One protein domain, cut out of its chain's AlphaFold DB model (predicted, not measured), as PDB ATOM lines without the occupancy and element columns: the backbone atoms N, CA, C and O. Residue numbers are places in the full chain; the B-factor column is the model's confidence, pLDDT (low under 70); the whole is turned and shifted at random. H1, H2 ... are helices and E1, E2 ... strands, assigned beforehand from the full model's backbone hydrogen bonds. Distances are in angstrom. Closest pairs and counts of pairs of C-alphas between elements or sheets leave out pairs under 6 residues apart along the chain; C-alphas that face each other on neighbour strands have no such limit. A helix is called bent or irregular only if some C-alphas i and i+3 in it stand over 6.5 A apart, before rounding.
ATOM      1  N   PHE A 139      32.313  -3.346  44.831       77.44
ATOM      2  CA  PHE A 139      32.800  -1.985  45.010       77.44
ATOM      3  C   PHE A 139      34.025  -1.952  45.913       77.44
ATOM      4  O   PHE A 139      34.094  -2.623  46.946       77.44
ATOM      5  N   THR A 140      35.001  -1.149  45.512       79.56
ATOM      6  CA  THR A 140      36.200  -0.888  46.298       79.56
ATOM      7  C   THR A 140      35.828  -0.117  47.571       79.56
ATOM      8  O   THR A 140      35.210   0.941  47.463       79.56
ATOM      9  N   PRO A 141      36.194  -0.587  48.779       82.38
ATOM     10  CA  PRO A 141      35.966   0.174  50.006       82.38
ATOM     11  C   PRO A 141      36.646   1.548  49.950       82.38
ATOM     12  O   PRO A 141      37.807   1.634  49.547       82.38
ATOM     13  N   LEU A 142      35.958   2.601  50.413       80.44
ATOM     14  CA  LEU A 142      36.467   3.982  50.369       80.44
ATOM     15  C   LEU A 142      37.841   4.124  51.026       80.44
ATOM     16  O   LEU A 142      38.761   4.610  50.391       80.44
ATOM     17  N   ALA A 143      38.025   3.565  52.225       80.69
ATOM     18  CA  ALA A 143      39.307   3.632  52.929       80.69
ATOM     19  C   ALA A 143      40.483   3.046  52.122       80.69
ATOM     20  O   ALA A 143      41.616   3.497  52.253       80.69
ATOM     21  N   PHE A 144      40.232   2.034  51.285       84.19
ATOM     22  CA  PHE A 144      41.259   1.491  50.399       84.19
ATOM     23  C   PHE A 144      41.490   2.403  49.188       84.19
ATOM     24  O   PHE A 144      42.636   2.650  48.818       84.19
ATOM     25  N   LEU A 145      40.415   2.917  48.585       85.25
ATOM     26  CA  LEU A 145      40.485   3.839  47.451       85.25
ATOM     27  C   LEU A 145      41.212   5.144  47.815       85.25
ATOM     28  O   LEU A 145      42.028   5.626  47.030       85.25
ATOM     29  N   ASP A 146      40.974   5.669  49.013       85.88
ATOM     30  CA  ASP A 146      41.638   6.859  49.545       85.88
ATOM     31  C   ASP A 146      43.157   6.642  49.627       85.88
ATOM     32  O   ASP A 146      43.924   7.466  49.138       85.88
ATOM     33  N   CYS A 147      43.607   5.487  50.133       86.81
ATOM     34  CA  CYS A 147      45.031   5.127  50.171       86.81
ATOM     35  C   CYS A 147      45.666   5.021  48.774       86.81
ATOM     36  O   CYS A 147      46.830   5.386  48.578       86.81
ATOM     37  N   VAL A 148      44.925   4.488  47.797       85.44
ATOM     38  CA  VAL A 148      45.409   4.358  46.414       85.44
ATOM     39  C   VAL A 148      45.523   5.736  45.772       85.44
ATOM     40  O   VAL A 148      46.572   6.066  45.222       85.44
ATOM     41  N   THR A 149      44.484   6.560  45.882       86.50
ATOM     42  CA  THR A 149      44.453   7.896  45.273       86.50
ATOM     43  C   THR A 149      45.412   8.873  45.946       86.50
ATOM     44  O   THR A 149      46.029   9.682  45.259       86.50
ATOM     45  N   SER A 150      45.651   8.751  47.255       86.75
ATOM     46  CA  SER A 150      46.677   9.539  47.947       86.75
ATOM     47  C   SER A 150      48.099   9.188  47.502       86.75
ATOM     48  O   SER A 150      48.975  10.047  47.517       86.75
ATOM     49  N   SER A 151      48.346   7.927  47.135       88.69
ATOM     50  CA  SER A 151      49.683   7.442  46.773       88.69
ATOM     51  C   SER A 151      49.990   7.608  45.285       88.69
ATOM     52  O   SER A 151      51.114   7.936  44.916       88.69
ATOM     53  N   PHE A 152      48.998   7.361  44.429       83.12
ATOM     54  CA  PHE A 152      49.165   7.294  42.975       83.12
ATOM     55  C   PHE A 152      48.463   8.429  42.222       83.12
ATOM     56  O   PHE A 152      48.651   8.548  41.013       83.12
ATOM     57  N   GLY A 153      47.693   9.271  42.915       83.75
ATOM     58  CA  GLY A 153      46.895  10.331  42.310       83.75
ATOM     59  C   GLY A 153      45.531   9.851  41.807       83.75
ATOM     60  O   GLY A 153      45.076   8.742  42.089       83.75
ATOM     61  N   GLU A 154      44.853  10.725  41.067       86.50
ATOM     62  CA  GLU A 154      43.521  10.456  40.522       86.50
ATOM     63  C   GLU A 154      43.526   9.316  39.497       86.50
ATOM     64  O   GLU A 154      44.453   9.158  38.700       86.50
ATOM     65  N   ILE A 155      42.434   8.551  39.471       87.25
ATOM     66  CA  ILE A 155      42.227   7.493  38.483       87.25
ATOM     67  C   ILE A 155      41.763   8.143  37.177       87.25
ATOM     68  O   ILE A 155      40.776   8.874  37.133       87.25
ATOM     69  N   ASP A 156      42.478   7.888  36.087       87.75
ATOM     70  CA  ASP A 156      42.159   8.520  34.806       87.75
ATOM     71  C   ASP A 156      41.051   7.781  34.034       87.75
ATOM     72  O   ASP A 156      40.150   8.412  33.483       87.75
ATOM     73  N   LEU A 157      41.065   6.444  34.040       86.88
ATOM     74  CA  LEU A 157      40.124   5.617  33.282       86.88
ATOM     75  C   LEU A 157      39.601   4.439  34.112       86.88
ATOM     76  O   LEU A 157      40.387   3.642  34.617       86.88
ATOM     77  N   ASP A 158      38.278   4.293  34.149       87.12
ATOM     78  CA  ASP A 158      37.577   3.084  34.580       87.12
ATOM     79  C   ASP A 158      36.835   2.469  33.372       87.12
ATOM     80  O   ASP A 158      35.793   2.986  32.950       87.12
ATOM     81  N   PRO A 159      37.383   1.411  32.744       80.12
ATOM     82  CA  PRO A 159      36.819   0.828  31.531       80.12
ATOM     83  C   PRO A 159      35.603  -0.077  31.778       80.12
ATOM     84  O   PRO A 159      34.968  -0.491  30.807       80.12
ATOM     85  N   CYS A 160      35.285  -0.381  33.041       77.19
ATOM     86  CA  CYS A 160      34.181  -1.252  33.443       77.19
ATOM     87  C   CYS A 160      33.465  -0.664  34.667       77.19
ATOM     88  O   CYS A 160      33.241  -1.353  35.666       77.19
ATOM     89  N   GLY A 161      33.141   0.626  34.590       79.19
ATOM     90  CA  GLY A 161      32.573   1.354  35.711       79.19
ATOM     91  C   GLY A 161      31.130   0.973  36.011       79.19
ATOM     92  O   GLY A 161      30.416   0.381  35.198       79.19
ATOM     93  N   HIS A 162      30.692   1.369  37.199       80.12
ATOM     94  CA  HIS A 162      29.325   1.202  37.661       80.12
ATOM     95  C   HIS A 162      28.806   2.502  38.276       80.12
ATOM     96  O   HIS A 162      29.585   3.219  38.900       80.12
ATOM     97  N   GLU A 163      27.509   2.787  38.139       78.50
ATOM     98  CA  GLU A 163      26.893   4.018  38.659       78.50
ATOM     99  C   GLU A 163      27.074   4.151  40.179       78.50
ATOM    100  O   GLU A 163      27.466   5.206  40.672       78.50
ATOM    101  N   ASP A 164      26.915   3.043  40.904       79.44
ATOM    102  CA  ASP A 164      27.118   2.990  42.357       79.44
ATOM    103  C   ASP A 164      28.591   2.829  42.778       79.44
ATOM    104  O   ASP A 164      28.893   2.726  43.969       79.44
ATOM    105  N   SER A 165      29.536   2.781  41.830       82.56
ATOM    106  CA  SER A 165      30.953   2.641  42.172       82.56
ATOM    107  C   SER A 165      31.457   3.896  42.895       82.56
ATOM    108  O   SER A 165      31.259   5.015  42.409       82.56
ATOM    109  N   PRO A 166      32.166   3.761  44.030       82.44
ATOM    110  CA  PRO A 166      32.833   4.885  44.680       82.44
ATOM    111  C   PRO A 166      34.081   5.343  43.915       82.44
ATOM    112  O   PRO A 166      34.593   6.427  44.185       82.44
ATOM    113  N   VAL A 167      34.571   4.549  42.955       84.81
ATOM    114  CA  VAL A 167      35.713   4.907  42.109       84.81
ATOM    115  C   VAL A 167      35.351   6.126  41.265       84.81
ATOM    116  O   VAL A 167      34.446   6.090  40.432       84.81
ATOM    117  N   ARG A 168      36.053   7.236  41.492       83.81
ATOM    118  CA  ARG A 168      35.927   8.461  40.698       83.81
ATOM    119  C   ARG A 168      37.062   8.487  39.685       83.81
ATOM    120  O   ARG A 168      38.179   8.871  40.024       83.81
ATOM    121  N   ALA A 169      36.773   8.037  38.466       86.62
ATOM    122  CA  ALA A 169      37.698   8.163  37.348       86.62
ATOM    123  C   ALA A 169      37.310   9.336  36.441       86.62
ATOM    124  O   ALA A 169      36.126   9.639  36.291       86.62
ATOM    125  N   ARG A 170      38.295   9.984  35.809       84.12
ATOM    126  CA  ARG A 170      38.039  11.089  34.861       84.12
ATOM    127  C   ARG A 170      37.207  10.643  33.666       84.12
ATOM    128  O   ARG A 170      36.367  11.393  33.175       84.12
ATOM    129  N   ARG A 171      37.431   9.413  33.208       85.56
ATOM    130  CA  ARG A 171      36.634   8.758  32.181       85.56
ATOM    131  C   ARG A 171      36.129   7.424  32.706       85.56
ATOM    132  O   ARG A 171      36.914   6.581  33.120       85.56
ATOM    133  N   ILE A 172      34.819   7.230  32.635       86.69
ATOM    134  CA  ILE A 172      34.154   5.995  33.041       86.69
ATOM    135  C   ILE A 172      33.419   5.450  31.820       86.69
ATOM    136  O   ILE A 172      32.715   6.195  31.136       86.69
ATOM    137  N   ILE A 173      33.610   4.170  31.513       85.44
ATOM    138  CA  ILE A 173      32.854   3.476  30.471       85.44
ATOM    139  C   ILE A 173      31.825   2.581  31.161       85.44
ATOM    140  O   ILE A 173      32.185   1.619  31.835       85.44
ATOM    141  N   THR A 174      30.550   2.921  30.985       82.75
ATOM    142  CA  THR A 174      29.384   2.180  31.488       82.75
ATOM    143  C   THR A 174      28.512   1.683  30.327       82.75
ATOM    144  O   THR A 174      28.575   2.241  29.219       82.75
ATOM    145  N   PRO A 175      27.671   0.652  30.547       79.38
ATOM    146  CA  PRO A 175      26.645   0.249  29.587       79.38
ATOM    147  C   PRO A 175      25.777   1.442  29.135       79.38
ATOM    148  O   PRO A 175      25.488   2.318  29.947       79.38
ATOM    149  N   PRO A 176      25.365   1.509  27.854       75.88
ATOM    150  CA  PRO A 176      25.446   0.466  26.824       75.88
ATOM    151  C   PRO A 176      26.797   0.387  26.089       75.88
ATOM    152  O   PRO A 176      26.946  -0.413  25.165       75.88
ATOM    153  N   ASN A 177      27.787   1.201  26.461       78.00
ATOM    154  CA  ASN A 177      29.079   1.212  25.783       78.00
ATOM    155  C   ASN A 177      29.907  -0.024  26.158       78.00
ATOM    156  O   ASN A 177      30.080  -0.349  27.332       78.00
ATOM    157  N   CYS A 178      30.454  -0.712  25.155       77.00
ATOM    158  CA  CYS A 178      31.294  -1.886  25.375       77.00
ATOM    159  C   CYS A 178      32.707  -1.471  25.813       77.00
ATOM    160  O   CYS A 178      33.500  -0.986  25.002       77.00
ATOM    161  N   GLY A 179      33.044  -1.717  27.084       75.69
ATOM    162  CA  GLY A 179      34.377  -1.467  27.647       75.69
ATOM    163  C   GLY A 179      35.509  -2.160  26.884       75.69
ATOM    164  O   GLY A 179      36.577  -1.581  26.707       75.69
ATOM    165  N   LEU A 180      35.263  -3.354  26.330       77.56
ATOM    166  CA  LEU A 180      36.248  -4.095  25.527       77.56
ATOM    167  C   LEU A 180      36.507  -3.477  24.144       77.56
ATOM    168  O   LEU A 180      37.585  -3.665  23.590       77.56
ATOM    169  N   ALA A 181      35.535  -2.754  23.583       79.88
ATOM    170  CA  ALA A 181      35.652  -2.126  22.265       79.88
ATOM    171  C   ALA A 181      36.110  -0.659  22.338       79.88
ATOM    172  O   ALA A 181      36.536  -0.081  21.337       79.88
ATOM    173  N   ALA A 182      36.007  -0.037  23.512       79.88
ATOM    174  CA  ALA A 182      36.411   1.342  23.731       79.88
ATOM    175  C   ALA A 182      37.941   1.493  23.780       79.88
ATOM    176  O   ALA A 182      38.684   0.535  23.949       79.88
ATOM    177  N   SER A 183      38.445   2.724  23.662       79.62
ATOM    178  CA  SER A 183      39.880   2.985  23.840       79.62
ATOM    179  C   SER A 183      40.297   2.901  25.315       79.62
ATOM    180  O   SER A 183      39.777   3.668  26.128       79.62
ATOM    181  N   TRP A 184      41.289   2.053  25.616       81.62
ATOM    182  CA  TRP A 184      41.902   1.847  26.945       81.62
ATOM    183  C   TRP A 184      43.049   2.824  27.255       81.62
ATOM    184  O   TRP A 184      43.854   2.601  28.158       81.62
ATOM    185  N   ARG A 185      43.183   3.900  26.475       78.44
ATOM    186  CA  ARG A 185      44.231   4.898  26.705       78.44
ATOM    187  C   ARG A 185      43.857   5.754  27.915       78.44
ATOM    188  O   ARG A 185      42.881   6.494  27.841       78.44
TER     189      ARG A 185
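This is residues 139 to 185 of the 195 residues of an uncharacterized protein of Sphingobium sp. D43FB (UniProt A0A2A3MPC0). Picture a single helix, H1, at one end, a small ribbon of two short parallel strands, E1 and E2, in the middle, and a winding tail, residues 173 to 185, at the other end. Residues 159 to 168 make a wide loop that leaves the end of E1 and folds back to the start of E2, so that both strands run the same way side by side. The printed part has 47 residues with one named helix and two named strands, in the order H1, E1, E2; the sheet has the order E1, E2 and is parallel, and the class is mixed, helices and strands, though under half of the residues are in named elements. The whole is only just compact, close to loose, with a radius of gyration of the C-alphas of 11.3 A. The C-alphas span 30 by 22 by 13 A along their three main axes.

Start at Phe 139, whose C-alpha stands at (32.800, -1.985, 45.010), and go on through residues 140 and 141 to the first element. Find C-alpha 142 at (36.467, 3.982, 50.369); there H1 begins, residues 142 to 152, and it runs 15.1 A from its first to its last C-alpha, where you meet C-alpha 152 at (49.165, 7.294, 42.975). H1 is neither bent nor irregular. After Gly 153 and Glu 154 comes E1, residues 155 to 158, from Ile 155 to Asp 158, 7.5 A from first to last C-alpha. Read on through residues 159 to 168 to reach E2, residues 169 to 172, from Ala 169 to Ile 172, 6.0 A long by the same measure. Its last C-alpha, 172, is at (34.154, 5.995, 33.041), and from there residues 173 to 185 run on to Arg 185 with no named element.

Begin with the sheet, where E1 and E2 are parallel neighbours with 10 degrees between their N-to-C directions. Look at the C-alphas that face each other: those of Ile 155 and Ala 169 are 4.7 A apart, and those of Asp 158 and Ile 172 are 4.7 A apart as well. Now look at the backbone across this pair: N 171 and O 156 are within hydrogen-bond range at 2.9 A, and so are N 158 and O 171 at 2.9 A. Step outward to H1, whose closest C-alphas to E1 are those of Thr 149 and Ile 155, 7.2 A apart, the one pair of C-alphas of these two elements within 8 A. The centres of H1 and E1 are 13.3 A apart. H1 and E2 are apart, with no C-alpha of the one within 8 A of the other. Within H1, 6 of 7 pairs of O i and N i+4 are within hydrogen-bond range.

The two C-alphas farthest apart are those of Ser 151, in H1, and Pro 176, in the stretch after E2, at 32.2 A. From the first to the last printed C-alpha, Phe 139 to Arg 185, the distance is 22.7 A. The printed part has no cut, and it is one domain of a full chain of 195 residues. The link from H1 to E1 is tight, with 2 residues, the link from E1 to E2 is short, with 10 residues, and neither is long. Follow residues 173 to 185, a stretch of 13 residues, and you find their C-alphas 8 to 17 A from the mean of all C-alphas. The B-factor column gives a mean pLDDT of 82.4 for the printed part of this model, and no printed residue is under 70.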